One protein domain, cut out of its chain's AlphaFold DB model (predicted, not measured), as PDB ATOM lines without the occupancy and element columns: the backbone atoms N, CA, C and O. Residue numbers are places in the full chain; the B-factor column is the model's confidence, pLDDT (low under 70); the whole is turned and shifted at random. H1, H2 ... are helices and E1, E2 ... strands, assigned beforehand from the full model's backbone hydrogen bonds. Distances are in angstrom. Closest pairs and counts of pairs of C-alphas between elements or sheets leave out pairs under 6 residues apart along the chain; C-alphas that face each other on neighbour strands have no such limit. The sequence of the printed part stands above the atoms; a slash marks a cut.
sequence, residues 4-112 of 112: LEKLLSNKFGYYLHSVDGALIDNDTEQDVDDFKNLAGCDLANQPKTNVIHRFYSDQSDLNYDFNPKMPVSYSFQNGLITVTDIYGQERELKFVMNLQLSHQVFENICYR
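What this domain is: This is residues 4 to 112 of the 112 residues of an uncharacterized protein of Acinetobacter radioresistens DSM 6976 = NBRC 102413 = CIP 103788 (UniProt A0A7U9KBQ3). Two small, strongly twisted antiparallel sheets, E1 E7 E6 E5 and E2 E3 E4, stand at an angle to each other, and the short helix H1 sits in the angle between them and only grazes both. Helix H2 lies at one end of the longest axis, and the loop of residues 31 to 51 lies at the other end. The printed part has 109 residues, with two named helices and seven named strands in the order H1 E1 E2 E3 E4 E5 E6 E7 H2. The class is mixed, helices and strands, though under half of the residues, 54 of 109, are in named elements. The whole is compact, with a radius of gyration of the C-alphas of 13.8 A, and spans 43 by 31 by 23 A.

Where its parts are: The printed part begins with H1, residues 4 to 9, at C-alpha 4 (139.316, 172.313, 145.089). E1, residues 14 to 17, and E2, residues 26 to 30, follow, E2 being 12.7 A from first to last C-alpha. After residues 31 to 51 comes E3, residues 52 to 57, 16.3 A long, and then E4, residues 60 to 66, 16.8 A long. E5 is residues 72 to 75, and E6 is residues 80 to 84, 13.3 A long. The longest strand is E7, residues 90 to 97, which runs 22.1 A from C-alpha 90 at (128.349, 164.052, 146.764) to C-alpha 97. H2, residues 103 to 111, is 12.4 A long and ends at C-alpha 111 (141.993, 177.527, 134.161).

How they stand to each other: The larger sheet runs E1 E7 E6 E5, with E1 and E5 as edge strands. E7 pairs in a staggered way, with E6 over its residues 90 to 93 and with E1 over its residues 94 to 97. E1 and E7 are antiparallel at 146 degrees, and N 15 and O 96 are 2.8 A apart, within hydrogen-bond range. E6 and E7, a hairpin, have N 91 and O 83 at 2.7 A. E5 and E6, also a hairpin, have N 82 and O 73 at 2.8 A. E5 E6 E7 form a meander, each strand the antiparallel neighbour of the one before, and so do E2 E3 E4. In this smaller sheet, E2 and E3 form a hairpin with N 54 and O 28 at 2.8 A. The hairpin of E3 and E4 has N 55 and O 64 at 2.8 A. Residues 16 to 17 of E1 pair antiparallel with residues 23 to 24, shortly before E2. E1 and E2 themselves are apart. The closest C-alphas of E4 and E6 are those of Phe 66 and Thr 84, 7.5 A apart. H1 only grazes the larger sheet with its residues 4 to 8 and the smaller one with its residues 4 to 9. H1 and H2 are close but not clearly touching, with the C-alphas of Lys 6 and Ile 109 closest at 7.6 A. Their lines are only just about perpendicular, at 71 degrees. H2 is not on either sheet. In H1 and H2 every O i to N i+4 pair is within hydrogen-bond range.

The domain as a whole: The two C-alphas farthest apart, those of Asn 37 and Ser 102, are 42.6 A apart. The printed part has no cut and ends at Arg 112, the chain's last residue. The link from E2 to E3, 21 residues, is long; the link from E1 to E2 is short, and the others are tight. The mean pLDDT of the printed part is 73.4, and 42 residues are under 70: residues 9 to 25, 58 to 62, 76, 78 and 95 to 112.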
ATOM      1  N   LEU A   4     139.911 172.260 143.762       74.06
ATOM      2  CA  LEU A   4     139.316 172.313 145.089       74.06
ATOM      3  C   LEU A   4     140.282 172.925 146.103       74.06
ATOM      4  O   LEU A   4     139.936 173.901 146.743       74.06
ATOM      5  N   GLU A   5     141.516 172.439 146.184       77.44
ATOM      6  CA  GLU A   5     142.558 173.003 147.050       77.44
ATOM      7  C   GLU A   5     142.800 174.505 146.830       77.44
ATOM      8  O   GLU A   5     142.888 175.271 147.790       77.44
ATOM      9  N   LYS A   6     142.852 174.965 145.571       73.44
ATOM     10  CA  LYS A   6     142.947 176.400 145.246       73.44
ATOM     11  C   LYS A   6     141.731 177.192 145.713       73.44
ATOM     12  O   LYS A   6     141.874 178.339 146.128       73.44
ATOM     13  N   LEU A   7     140.543 176.604 145.609       70.75
ATOM     14  CA  LEU A   7     139.322 177.233 146.083       70.75
ATOM     15  C   LEU A   7     139.351 177.307 147.603       70.75
ATOM     16  O   LEU A   7     139.359 178.415 148.114       70.75
ATOM     17  N   LEU A   8     139.499 176.175 148.296       70.94
ATOM     18  CA  LEU A   8     139.497 176.081 149.759       70.94
ATOM     19  C   LEU A   8     140.602 176.916 150.428       70.94
ATOM     20  O   LEU A   8     140.417 177.402 151.538       70.94
ATOM     21  N   SER A   9     141.744 177.130 149.768       68.25
ATOM     22  CA  SER A   9     142.815 177.987 150.298       68.25
ATOM     23  C   SER A   9     142.535 179.494 150.173       68.25
ATOM     24  O   SER A   9     143.154 180.288 150.883       68.25
ATOM     25  N   ASN A  10     141.583 179.927 149.336       64.69
ATOM     26  CA  ASN A  10     141.291 181.343 149.078       64.69
ATOM     27  C   ASN A  10     140.146 181.896 149.960       64.69
ATOM     28  O   ASN A  10     139.198 182.524 149.486       64.69
ATOM     29  N   LYS A  11     140.259 181.683 151.276       56.31
ATOM     30  CA  LYS A  11     139.201 181.874 152.293       56.31
ATOM     31  C   LYS A  11     138.710 183.317 152.502       56.31
ATOM     32  O   LYS A  11     137.710 183.531 153.172       56.31
ATOM     33  N   PHE A  12     139.399 184.319 151.952       50.56
ATOM     34  CA  PHE A  12     139.046 185.739 152.115       50.56
ATOM     35  C   PHE A  12     138.145 186.274 150.996       50.56
ATOM     36  O   PHE A  12     137.662 187.403 151.078       50.56
ATOM     37  N   GLY A  13     137.956 185.488 149.933       41.66
ATOM     38  CA  GLY A  13     137.264 185.926 148.729       41.66
ATOM     39  C   GLY A  13     135.784 185.566 148.677       41.66
ATOM     40  O   GLY A  13     135.070 186.250 147.951       41.66
ATOM     41  N   TYR A  14     135.315 184.534 149.395       51.12
ATOM     42  CA  TYR A  14     133.971 183.956 149.237       51.12
ATOM     43  C   TYR A  14     133.311 183.453 150.522       51.12
ATOM     44  O   TYR A  14     133.985 183.060 151.463       51.12
ATOM     45  N   TYR A  15     131.976 183.389 150.497       53.00
ATOM     46  CA  TYR A  15     131.172 182.549 151.384       53.00
ATOM     47  C   TYR A  15     130.792 181.264 150.656       53.00
ATOM     48  O   TYR A  15     130.428 181.294 149.478       53.00
ATOM     49  N   LEU A  16     130.894 180.133 151.347       59.81
ATOM     50  CA  LEU A  16     130.528 178.827 150.819       59.81
ATOM     51  C   LEU A  16     129.086 178.529 151.258       59.81
ATOM     52  O   LEU A  16     128.804 178.509 152.452       59.81
ATOM     53  N   HIS A  17     128.163 178.339 150.314       62.69
ATOM     54  CA  HIS A  17     126.865 177.737 150.640       62.69
ATOM     55  C   HIS A  17     126.963 176.226 150.466       62.69
ATOM     56  O   HIS A  17     127.420 175.757 149.416       62.69
ATOM     57  N   SER A  18     126.518 175.493 151.486       55.88
ATOM     58  CA  SER A  18     126.327 174.048 151.412       55.88
ATOM     59  C   SER A  18     124.975 173.689 150.776       55.88
ATOM     60  O   SER A  18     124.153 174.560 150.469       55.88
ATOM     61  N   VAL A  19     124.764 172.382 150.600       53.28
ATOM     62  CA  VAL A  19     123.626 171.705 149.944       53.28
ATOM     63  C   VAL A  19     122.242 172.223 150.365       53.28
ATOM     64  O   VAL A  19     121.324 172.229 149.549       53.28
ATOM     65  N   ASP A  20     122.093 172.734 151.587       53.59
ATOM     66  CA  ASP A  20     120.794 173.174 152.119       53.59
ATOM     67  C   ASP A  20     120.609 174.700 152.071       53.59
ATOM     68  O   ASP A  20     119.686 175.262 152.660       53.59
ATOM     69  N   GLY A  21     121.519 175.400 151.387       57.47
ATOM     70  CA  GLY A  21     121.608 176.856 151.418       57.47
ATOM     71  C   GLY A  21     122.204 177.396 152.718       57.47
ATOM     72  O   GLY A  21     122.279 178.619 152.865       57.47
ATOM     73  N   ALA A  22     122.659 176.515 153.617       61.41
ATOM     74  CA  ALA A  22     123.297 176.895 154.864       61.41
ATOM     75  C   ALA A  22     124.632 177.593 154.588       61.41
ATOM     76  O   ALA A  22     125.408 177.189 153.712       61.41
ATOM     77  N   LEU A  23     124.866 178.672 155.330       64.12
ATOM     78  CA  LEU A  23     126.136 179.376 155.301       64.12
ATOM     79  C   LEU A  23     127.177 178.540 156.041       64.12
ATOM     80  O   LEU A  23     126.906 177.985 157.106       64.12
ATOM     81  N   ILE A  24     128.351 178.425 155.438       66.38
ATOM     82  CA  ILE A  24     129.532 177.897 156.101       66.38
ATOM     83  C   ILE A  24     130.269 179.079 156.714       66.38
ATOM     84  O   ILE A  24     130.688 179.999 156.007       66.38
ATOM     85  N   ASP A  25     130.410 179.029 158.030       62.88
ATOM     86  CA  ASP A  25     130.864 180.146 158.852       62.88
ATOM     87  C   ASP A  25     132.352 180.036 159.195       62.88
ATOM     88  O   ASP A  25     133.010 181.046 159.453       62.88
ATOM     89  N   ASN A  26     132.919 178.823 159.163       70.00
ATOM     90  CA  ASN A  26     134.324 178.608 159.493       70.00
ATOM     91  C   ASN A  26     134.947 177.421 158.740       70.00
ATOM     92  O   ASN A  26     134.255 176.469 158.383       70.00
ATOM     93  N   ASP A  27     136.266 177.473 158.545       78.44
ATOM     94  CA  ASP A  27     137.080 176.433 157.907       78.44
ATOM     95  C   ASP A  27     138.346 176.175 158.728       78.44
ATOM     96  O   ASP A  27     139.169 177.074 158.934       78.44
ATOM     97  N   THR A  28     138.533 174.926 159.142       83.62
ATOM     98  CA  THR A  28     139.744 174.469 159.819       83.62
ATOM     99  C   THR A  28     140.390 173.317 159.072       83.62
ATOM    100  O   THR A  28     139.724 172.357 158.690       83.62
ATOM    101  N   GLU A  29     141.710 173.362 158.972       90.69
ATOM    102  CA  GLU A  29     142.511 172.212 158.571       90.69
ATOM    103  C   GLU A  29     142.594 171.208 159.727       90.69
ATOM    104  O   GLU A  29     142.759 171.593 160.887       90.69
ATOM    105  N   GLN A  30     142.432 169.927 159.419       91.69
ATOM    106  CA  GLN A  30     142.440 168.816 160.365       91.69
ATOM    107  C   GLN A  30     143.463 167.765 159.924       91.69
ATOM    108  O   GLN A  30     143.729 167.611 158.725       91.69
ATOM    109  N   ASP A  31     144.022 167.035 160.892       91.81
ATOM    110  CA  ASP A  31     144.945 165.942 160.604       91.81
ATOM    111  C   ASP A  31     144.179 164.782 159.955       91.81
ATOM    112  O   ASP A  31     143.088 164.407 160.375       91.81
ATOM    113  N   VAL A  32     144.758 164.196 158.911       91.31
ATOM    114  CA  VAL A  32     144.209 163.028 158.213       91.31
ATOM    115  C   VAL A  32     144.062 161.845 159.172       91.31
ATOM    116  O   VAL A  32     143.129 161.053 159.028       91.31
ATOM    117  N   ASP A  33     144.962 161.718 160.151       90.94
ATOM    118  CA  ASP A  33     144.951 160.636 161.138       90.94
ATOM    119  C   ASP A  33     143.686 160.631 162.008       90.94
ATOM    120  O   ASP A  33     143.228 159.548 162.387       90.94
ATOM    121  N   ASP A  34     143.051 161.791 162.217       89.19
ATOM    122  CA  ASP A  34     141.801 161.917 162.980       89.19
ATOM    123  C   ASP A  34     140.622 161.191 162.303       89.19
ATOM    124  O   ASP A  34     139.635 160.839 162.954       89.19
ATOM    125  N   PHE A  35     140.727 160.913 160.998       88.19
ATOM    126  CA  PHE A  35     139.642 160.357 160.187       88.19
ATOM    127  C   PHE A  35     139.850 158.903 159.772       88.19
ATOM    128  O   PHE A  35     138.879 158.217 159.451       88.19
ATOM    129  N   LYS A  36     141.087 158.393 159.812       79.75
ATOM    130  CA  LYS A  36     141.439 157.053 159.294       79.75
ATOM    131  C   LYS A  36     140.637 155.905 159.915       79.75
ATOM    132  O   LYS A  36     140.486 154.867 159.279       79.75
ATOM    133  N   ASN A  37     140.141 156.088 161.138       80.25
ATOM    134  CA  ASN A  37     139.403 155.071 161.890       80.25
ATOM    135  C   ASN A  37     137.926 155.429 162.120       80.25
ATOM    136  O   ASN A  37     137.234 154.714 162.849       80.25
ATOM    137  N   LEU A  38     137.429 156.527 161.541       86.31
ATOM    138  CA  LEU A  38     136.025 156.899 161.681       86.31
ATOM    139  C   LEU A  38     135.148 155.960 160.852       86.31
ATOM    140  O   LEU A  38     135.360 155.761 159.656       86.31
ATOM    141  N   ALA A  39     134.133 155.387 161.498       81.88
ATOM    142  CA  ALA A  39     133.164 154.540 160.821       81.88
ATOM    143  C   ALA A  39     132.450 155.332 159.713       81.88
ATOM    144  O   ALA A  39     131.958 156.433 159.950       81.88
ATOM    145  N   GLY A  40     132.394 154.762 158.507       82.19
ATOM    146  CA  GLY A  40     131.775 155.406 157.343       82.19
ATOM    147  C   GLY A  40     132.656 156.436 156.629       82.19
ATOM    148  O   GLY A  40     132.192 157.049 155.675       82.19
ATOM    149  N   CYS A  41     133.910 156.624 157.051       87.69
ATOM    150  CA  CYS A  41     134.874 157.427 156.309       87.69
ATOM    151  C   CYS A  41     135.429 156.635 155.114       87.69
ATOM    152  O   CYS A  41     135.936 155.524 155.267       87.69
ATOM    153  N   ASP A  42     135.352 157.225 153.924       88.62
ATOM    154  CA  ASP A  42     135.824 156.663 152.657       88.62
ATOM    155  C   ASP A  42     137.228 157.168 152.270       88.62
ATOM    156  O   ASP A  42     137.716 156.948 151.164       88.62
ATOM    157  N   LEU A  43     137.923 157.842 153.190       88.88
ATOM    158  CA  LEU A  43     139.209 158.496 152.932       88.88
ATOM    159  C   LEU A  43     140.290 157.550 152.382       88.88
ATOM    160  O   LEU A  43     141.145 157.975 151.608       88.88
ATOM    161  N   ALA A  44     140.239 156.260 152.731       87.81
ATOM    162  CA  ALA A  44     141.160 155.247 152.211       87.81
ATOM    163  C   ALA A  44     141.056 155.041 150.685       87.81
ATOM    164  O   ALA A  44     142.036 154.628 150.063       87.81
ATOM    165  N   ASN A  45     139.900 155.347 150.086       89.62
ATOM    166  CA  ASN A  45     139.644 155.232 148.648       89.62
ATOM    167  C   ASN A  45     139.834 156.558 147.890       89.62
ATOM    168  O   ASN A  45     139.628 156.618 146.678       89.62
ATOM    169  N   GLN A  46     140.247 157.621 148.584       90.88
ATOM    170  CA  GLN A  46     140.416 158.958 148.020       90.88
ATOM    171  C   GLN A  46     141.880 159.259 147.660       90.88
ATOM    172  O   GLN A  46     142.801 158.554 148.090       90.88
ATOM    173  N   PRO A  47     142.147 160.309 146.858       92.38
ATOM    174  CA  PRO A  47     143.506 160.747 146.570       92.38
ATOM    175  C   PRO A  47     144.285 161.049 147.853       92.38
ATOM    176  O   PRO A  47     143.743 161.584 148.819       92.38
ATOM    177  N   LYS A  48     145.585 160.741 147.858       91.75
ATOM    178  CA  LYS A  48     146.440 161.010 149.020       91.75
ATOM    179  C   LYS A  48     146.489 162.510 149.315       91.75
ATOM    180  O   LYS A  48     146.812 163.301 148.433       91.75
ATOM    181  N   THR A  49     146.243 162.863 150.571       90.69
ATOM    182  CA  THR A  49     146.344 164.220 151.116       90.69
ATOM    183  C   THR A  49     147.039 164.175 152.476       90.69
ATOM    184  O   THR A  49     147.112 163.113 153.095       90.69
ATOM    185  N   ASN A  50     147.537 165.325 152.928       92.31
ATOM    186  CA  ASN A  50     148.104 165.515 154.265       92.31
ATOM    187  C   ASN A  50     147.190 166.348 155.174       92.31
ATOM    188  O   ASN A  50     147.545 166.605 156.316       92.31
ATOM    189  N   VAL A  51     146.039 166.787 154.661       92.31
ATOM    190  CA  VAL A  51     145.098 167.638 155.386       92.31
ATOM    191  C   VAL A  51     143.669 167.362 154.940       92.31
ATOM    192  O   VAL A  51     143.436 167.037 153.769       92.31
ATOM    193  N   ILE A  52     142.730 167.515 155.870       91.88
ATOM    194  CA  ILE A  52     141.286 167.546 155.620       91.88
ATOM    195  C   ILE A  52     140.767 168.940 155.969       91.88
ATOM    196  O   ILE A  52     141.077 169.463 157.035       91.88
ATOM    197  N   HIS A  53     139.985 169.546 155.080       87.75
ATOM    198  CA  HIS A  53     139.301 170.805 155.363       87.75
ATOM    199  C   HIS A  53     137.938 170.514 155.972       87.75
ATOM    200  O   HIS A  53     137.088 169.914 155.313       87.75
ATOM    201  N   ARG A  54     137.739 170.950 157.212       87.31
ATOM    202  CA  ARG A  54     136.459 170.883 157.907       87.31
ATOM    203  C   ARG A  54     135.771 172.232 157.847       87.31
ATOM    204  O   ARG A  54     136.285 173.211 158.386       87.31
ATOM    205  N   PHE A  55     134.580 172.241 157.273       80.25
ATOM    206  CA  PHE A  55     133.687 173.386 157.253       80.25
ATOM    207  C   PHE A  55     132.584 173.228 158.290       80.25
ATOM    208  O   PHE A  55     131.895 172.204 158.320       80.25
ATOM    209  N   TYR A  56     132.402 174.268 159.096       74.62
ATOM    210  CA  TYR A  56     131.339 174.363 160.090       74.62
ATOM    211  C   TYR A  56     130.235 175.278 159.572       74.62
ATOM    212  O   TYR A  56     130.517 176.323 158.982       74.62
ATOM    213  N   SER A  57     128.988 174.894 159.818       70.19
ATOM    214  CA  SER A  57     127.833 175.770 159.652       70.19
ATOM    215  C   SER A  57     127.230 176.033 161.025       70.19
ATOM    216  O   SER A  57     126.853 175.093 161.709       70.19
ATOM    217  N   ASP A  58     127.066 177.288 161.429       65.81
ATOM    218  CA  ASP A  58     126.400 177.628 162.695       65.81
ATOM    219  C   ASP A  58     124.880 177.367 162.629       65.81
ATOM    220  O   ASP A  58     124.162 177.469 163.625       65.81
ATOM    221  N   GLN A  59     124.371 177.034 161.438       65.62
ATOM    222  CA  GLN A  59     122.966 176.727 161.170       65.62
ATOM    223  C   GLN A  59     122.658 175.225 161.229       65.62
ATOM    224  O   GLN A  59     121.490 174.842 161.136       65.62
ATOM    225  N   SER A  60     123.679 174.374 161.357       64.19
ATOM    226  CA  SER A  60     123.543 172.921 161.316       64.19
ATOM    227  C   SER A  60     124.628 172.248 162.154       64.19
ATOM    228  O   SER A  60     125.797 172.569 162.014       64.19
ATOM    229  N   ASP A  61     124.281 171.225 162.938       66.19
ATOM    230  CA  ASP A  61     125.273 170.388 163.646       66.19
ATOM    231  C   ASP A  61     126.127 169.518 162.686       66.19
ATOM    232  O   ASP A  61     126.857 168.619 163.114       66.19
ATOM    233  N   LEU A  62     126.012 169.733 161.371       65.38
ATOM    234  CA  LEU A  62     126.742 169.007 160.343       65.38
ATOM    235  C   LEU A  62     128.074 169.692 160.031       65.38
ATOM    236  O   LEU A  62     128.125 170.844 159.603       65.38
ATOM    237  N   ASN A  63     129.146 168.915 160.153       75.50
ATOM    238  CA  ASN A  63     130.458 169.267 159.627       75.50
ATOM    239  C   ASN A  63     130.583 168.743 158.195       75.50
ATOM    240  O   ASN A  63     130.222 167.596 157.919       75.50
ATOM    241  N   TYR A  64     131.136 169.558 157.297       81.38
ATOM    242  CA  TYR A  64     131.484 169.120 155.948       81.38
ATOM    243  C   TYR A  64     132.995 168.958 155.851       81.38
ATOM    244  O   TYR A  64     133.737 169.937 155.886       81.38
ATOM    245  N   ASP A  65     133.436 167.714 155.729       88.00
ATOM    246  CA  ASP A  65     134.848 167.354 155.729       88.00
ATOM    247  C   ASP A  65     135.287 166.979 154.309       88.00
ATOM    248  O   ASP A  65     134.817 165.992 153.739       88.00
ATOM    249  N   PHE A  66     136.192 167.759 153.719       88.69
ATOM    250  CA  PHE A  66     136.673 167.547 152.356       88.69
ATOM    251  C   PHE A  66     138.164 167.250 152.312       88.69
ATOM    252  O   PHE A  66     138.997 167.947 152.894       88.69
ATOM    253  N   ASN A  67     138.510 166.252 151.510       91.50
ATOM    254  CA  ASN A  67     139.868 166.070 151.040       91.50
ATOM    255  C   ASN A  67     140.121 167.060 149.881       91.50
ATOM    256  O   ASN A  67     139.472 166.947 148.840       91.50
ATOM    257  N   PRO A  68     141.065 168.014 150.011       88.75
ATOM    258  CA  PRO A  68     141.278 169.077 149.022       88.75
ATOM    259  C   PRO A  68     141.782 168.564 147.666       88.75
ATOM    260  O   PRO A  68     141.710 169.279 146.666       88.75
ATOM    261  N   LYS A  69     142.281 167.324 147.605       90.50
ATOM    262  CA  LYS A  69     142.728 166.675 146.367       90.50
ATOM    263  C   LYS A  69     141.590 165.978 145.617       90.50
ATOM    264  O   LYS A  69     141.841 165.405 144.555       90.50
ATOM    265  N   MET A  70     140.364 165.995 146.147       90.50
ATOM    266  CA  MET A  70     139.222 165.394 145.469       90.50
ATOM    267  C   MET A  70     138.937 166.097 144.139       90.50
ATOM    268  O   MET A  70     138.986 167.330 144.061       90.50
ATOM    269  N   PRO A  71     138.650 165.328 143.074       86.31
ATOM    270  CA  PRO A  71     138.216 165.911 141.820       86.31
ATOM    271  C   PRO A  71     136.867 166.600 142.016       86.31
ATOM    272  O   PRO A  71     136.045 166.181 142.830       86.31
ATOM    273  N   VAL A  72     136.641 167.644 141.226       84.12
ATOM    274  CA  VAL A  72     135.391 168.398 141.240       84.12
ATOM    275  C   VAL A  72     134.826 168.512 139.838       84.12
ATOM    276  O   VAL A  72     135.576 168.502 138.856       84.12
ATOM    277  N   SER A  73     133.512 168.665 139.744       83.25
ATOM    278  CA  SER A  73     132.841 169.120 138.530       83.25
ATOM    279  C   SER A  73     132.269 170.519 138.755       83.25
ATOM    280  O   SER A  73     131.974 170.906 139.882       83.25
ATOM    281  N   TYR A  74     132.168 171.313 137.689       76.75
ATOM    282  CA  TYR A  74     131.600 172.659 137.742       76.75
ATOM    283  C   TYR A  74     130.447 172.781 136.755       76.75
ATOM    284  O   TYR A  74     130.571 172.396 135.589       76.75
ATOM    285  N   SER A  75     129.343 173.363 137.213       73.62
ATOM    286  CA  SER A  75     128.189 173.667 136.380       73.62
ATOM    287  C   SER A  75     128.135 175.156 136.050       73.62
ATOM    288  O   SER A  75     127.868 176.008 136.897       73.62
ATOM    289  N   PHE A  76     128.314 175.473 134.768       68.12
ATOM    290  CA  PHE A  76     128.227 176.844 134.254       68.12
ATOM    291  C   PHE A  76     126.820 177.445 134.347       68.12
ATOM    292  O   PHE A  76     126.676 178.664 134.354       68.12
ATOM    293  N   GLN A  77     125.783 176.606 134.401       73.06
ATOM    294  CA  GLN A  77     124.395 177.063 134.404       73.06
ATOM    295  C   GLN A  77     123.986 177.665 135.753       73.06
ATOM    296  O   GLN A  77     123.197 178.607 135.790       73.06
ATOM    297  N   ASN A  78     124.504 177.122 136.854       68.69
ATOM    298  CA  ASN A  78     124.123 177.513 138.215       68.69
ATOM    299  C   ASN A  78     125.314 177.987 139.072       68.69
ATOM    300  O   ASN A  78     125.099 178.512 140.166       68.69
ATOM    301  N   GLY A  79     126.546 177.867 138.568       70.50
ATOM    302  CA  GLY A  79     127.761 178.278 139.265       70.50
ATOM    303  C   GLY A  79     128.131 177.373 140.439       70.50
ATOM    304  O   GLY A  79     128.808 177.832 141.359       70.50
ATOM    305  N   LEU A  80     127.648 176.127 140.448       76.31
ATOM    306  CA  LEU A  80     127.904 175.164 141.516       76.31
ATOM    307  C   LEU A  80     129.115 174.293 141.201       76.31
ATOM    308  O   LEU A  80     129.381 173.958 140.045       76.31
ATOM    309  N   ILE A  81     129.818 173.912 142.261       80.56
ATOM    310  CA  ILE A  81     130.888 172.926 142.236       80.56
ATOM    311  C   ILE A  81     130.399 171.682 142.952       80.56
ATOM    312  O   ILE A  81     129.955 171.765 144.092       80.56
ATOM    313  N   THR A  82     130.514 170.537 142.299       83.12
ATOM    314  CA  THR A  82     130.142 169.253 142.878       83.12
ATOM    315  C   THR A  82     131.401 168.480 143.246       83.12
ATOM    316  O   THR A  82     132.327 168.358 142.439       83.12
ATOM    317  N   VAL A  83     131.451 167.983 144.478       86.94
ATOM    318  CA  VAL A  83     132.610 167.306 145.064       86.94
ATOM    319  C   VAL A  83     132.158 166.249 146.064       86.94
ATOM    320  O   VAL A  83     131.198 166.455 146.797       86.94
ATOM    321  N   THR A  84     132.851 165.118 146.128       89.25
ATOM    322  CA  THR A  84     132.585 164.089 147.140       89.25
ATOM    323  C   THR A  84     133.340 164.395 148.438       89.25
ATOM    324  O   THR A  84     134.546 164.650 148.409       89.25
ATOM    325  N   ASP A  85     132.639 164.372 149.570       89.44
ATOM    326  CA  ASP A  85     133.227 164.533 150.905       89.44
ATOM    327  C   ASP A  85     133.992 163.274 151.362       89.44
ATOM    328  O   ASP A  85     134.002 162.240 150.687       89.44
ATOM    329  N   ILE A  86     134.662 163.329 152.517       91.19
ATOM    330  CA  ILE A  86     135.422 162.177 153.046       91.19
ATOM    331  C   ILE A  86     134.541 160.999 153.484       91.19
ATOM    332  O   ILE A  86     135.071 159.966 153.888       91.19
ATOM    333  N   TYR A  87     133.216 161.145 153.449       90.06
ATOM    334  CA  TYR A  87     132.232 160.115 153.780       90.06
ATOM    335  C   TYR A  87     131.589 159.512 152.521       90.06
ATOM    336  O   TYR A  87     130.622 158.758 152.618       90.06
ATOM    337  N   GLY A  88     132.110 159.847 151.336       87.19
ATOM    338  CA  GLY A  88     131.617 159.331 150.063       87.19
ATOM    339  C   GLY A  88     130.327 159.999 149.581       87.19
ATOM    340  O   GLY A  88     129.719 159.518 148.626       87.19
ATOM    341  N   GLN A  89     129.888 161.093 150.210       86.62
ATOM    342  CA  GLN A  89     128.670 161.796 149.812       86.62
ATOM    343  C   GLN A  89     129.000 162.904 148.821       86.62
ATOM    344  O   GLN A  89     129.897 163.715 149.044       86.62
ATOM    345  N   GLU A  90     128.256 162.955 147.720       87.19
ATOM    346  CA  GLU A  90     128.349 164.052 146.764       87.19
ATOM    347  C   GLU A  90     127.743 165.327 147.365       87.19
ATOM    348  O   GLU A  90     126.634 165.319 147.906       87.19
ATOM    349  N   ARG A  91     128.495 166.425 147.299       81.12
ATOM    350  CA  ARG A  91     128.146 167.733 147.847       81.12
ATOM    351  C   ARG A  91     128.200 168.777 146.755       81.12
ATOM    352  O   ARG A  91     129.175 168.860 146.012       81.12
ATOM    353  N   GLU A  92     127.177 169.614 146.721       78.38
ATOM    354  CA  GLU A  92     127.182 170.842 145.943       78.38
ATOM    355  C   GLU A  92     127.657 171.997 146.821       78.38
ATOM    356  O   GLU A  92     127.188 172.194 147.944       78.38
ATOM    357  N   LEU A  93     128.603 172.756 146.288       74.56
ATOM    358  CA  LEU A  93     129.217 173.907 146.913       74.56
ATOM    359  C   LEU A  93     129.015 175.120 146.014       74.56
ATOM    360  O   LEU A  93     129.318 175.083 144.817       74.56
ATOM    361  N   LYS A  94     128.554 176.229 146.593       72.19
ATOM    362  CA  LYS A  94     128.508 177.519 145.897       72.19
ATOM    363  C   LYS A  94     129.497 178.484 146.524       72.19
ATOM    364  O   LYS A  94     129.295 178.933 147.648       72.19
ATOM    365  N   PHE A  95     130.525 178.844 145.770       65.12
ATOM    366  CA  PHE A  95     131.504 179.849 146.169       65.12
ATOM    367  C   PHE A  95     130.962 181.236 145.800       65.12
ATOM    368  O   PHE A  95     131.048 181.675 144.654       65.12
ATOM    369  N   VAL A  96     130.347 181.923 146.762       58.88
ATOM    370  CA  VAL A  96     129.809 183.276 146.589       58.88
ATOM    371  C   VAL A  96     130.887 184.279 146.966       58.88
ATOM    372  O   VAL A  96     131.045 184.626 148.132       58.88
ATOM    373  N   MET A  97     131.654 184.735 145.975       52.22
ATOM    374  CA  MET A  97     132.710 185.717 146.206       52.22
ATOM    375  C   MET A  97     132.127 187.087 146.578       52.22
ATOM    376  O   MET A  97     131.324 187.639 145.820       52.22
ATOM    377  N   ASN A  98     132.480 187.629 147.749       41.88
ATOM    378  CA  ASN A  98     131.884 188.870 148.232       41.88
ATOM    379  C   ASN A  98     132.453 190.061 147.438       41.88
ATOM    380  O   ASN A  98     133.586 190.481 147.644       41.88
ATOM    381  N   LEU A  99     131.603 190.585 146.550       37.16
ATOM    382  CA  LEU A  99     131.684 191.847 145.807       37.16
ATOM    383  C   LEU A  99     132.746 191.924 144.683       37.16
ATOM    384  O   LEU A  99     133.933 192.114 144.904       37.16
ATOM    385  N   GLN A 100     132.235 191.909 143.441       38.09
ATOM    386  CA  GLN A 100     132.898 192.245 142.164       38.09
ATOM    387  C   GLN A 100     133.844 191.222 141.518       38.09
ATOM    388  O   GLN A 100     134.845 191.603 140.916       38.09
ATOM    389  N   LEU A 101     133.483 189.940 141.487       42.84
ATOM    390  CA  LEU A 101     134.120 189.015 140.548       42.84
ATOM    391  C   LEU A 101     133.180 188.705 139.387       42.84
ATOM    392  O   LEU A 101     132.219 187.949 139.499       42.84
ATOM    393  N   SER A 102     133.449 189.364 138.259       51.88
ATOM    394  CA  SER A 102     132.869 189.011 136.967       51.88
ATOM    395  C   SER A 102     133.224 187.558 136.619       51.88
ATOM    396  O   SER A 102     134.214 187.015 137.110       51.88
ATOM    397  N   HIS A 103     132.436 186.936 135.735       53.62
ATOM    398  CA  HIS A 103     132.663 185.589 135.177       53.62
ATOM    399  C   HIS A 103     134.145 185.293 134.853       53.62
ATOM    400  O   HIS A 103     134.661 184.210 135.112       53.62
ATOM    401  N   GLN A 104     134.848 186.322 134.392       53.78
ATOM    402  CA  GLN A 104     136.254 186.326 134.011       53.78
ATOM    403  C   GLN A 104     137.239 185.990 135.146       53.78
ATOM    404  O   GLN A 104     138.342 185.510 134.888       53.78
ATOM    405  N   VAL A 105     136.893 186.249 136.410       56.75
ATOM    406  CA  VAL A 105     137.785 185.931 137.537       56.75
ATOM    407  C   VAL A 105     137.594 184.506 138.030       56.75
ATOM    408  O   VAL A 105     138.574 183.869 138.404       56.75
ATOM    409  N   PHE A 106     136.379 183.967 137.925       54.50
ATOM    410  CA  PHE A 106     136.158 182.542 138.140       54.50
ATOM    411  C   PHE A 106     136.954 181.705 137.124       54.50
ATOM    412  O   PHE A 106     137.702 180.812 137.516       54.50
ATOM    413  N   GLU A 107     136.903 182.067 135.835       57.59
ATOM    414  CA  GLU A 107     137.710 181.399 134.802       57.59
ATOM    415  C   GLU A 107     139.218 181.447 135.110       57.59
ATOM    416  O   GLU A 107     139.919 180.451 134.940       57.59
ATOM    417  N   ASN A 108     139.727 182.568 135.630       57.72
ATOM    418  CA  ASN A 108     141.143 182.694 135.989       57.72
ATOM    419  C   ASN A 108     141.578 181.791 137.155       57.72
ATOM    420  O   ASN A 108     142.744 181.402 137.194       57.72
ATOM    421  N   ILE A 109     140.689 181.468 138.099       57.97
ATOM    422  CA  ILE A 109     140.989 180.558 139.219       57.97
ATOM    423  C   ILE A 109     140.978 179.102 138.737       57.97
ATOM    424  O   ILE A 109     141.813 178.301 139.159       57.97
ATOM    425  N   CYS A 110     140.052 178.767 137.835       52.47
ATOM    426  CA  CYS A 110     139.854 177.404 137.349       52.47
ATOM    427  C   CYS A 110     140.854 176.959 136.276       52.47
ATOM    428  O   CYS A 110     141.211 175.782 136.238       52.47
ATOM    429  N   TYR A 111     141.284 177.872 135.401       49.41
ATOM    430  CA  TYR A 111     141.993 177.527 134.161       49.41
ATOM    431  C   TYR A 111     143.447 178.025 134.081       49.41
ATOM    432  O   TYR A 111     144.084 177.871 133.039       49.41
ATOM    433  N   ARG A 112     143.997 178.578 135.169       43.41
ATOM    434  CA  ARG A 112     145.449 178.762 135.368       43.41
ATOM    435  C   ARG A 112     145.985 177.739 136.355       43.41
ATOM    436  O   ARG A 112     147.122 177.266 136.164       43.41
TER     437      ARG A 112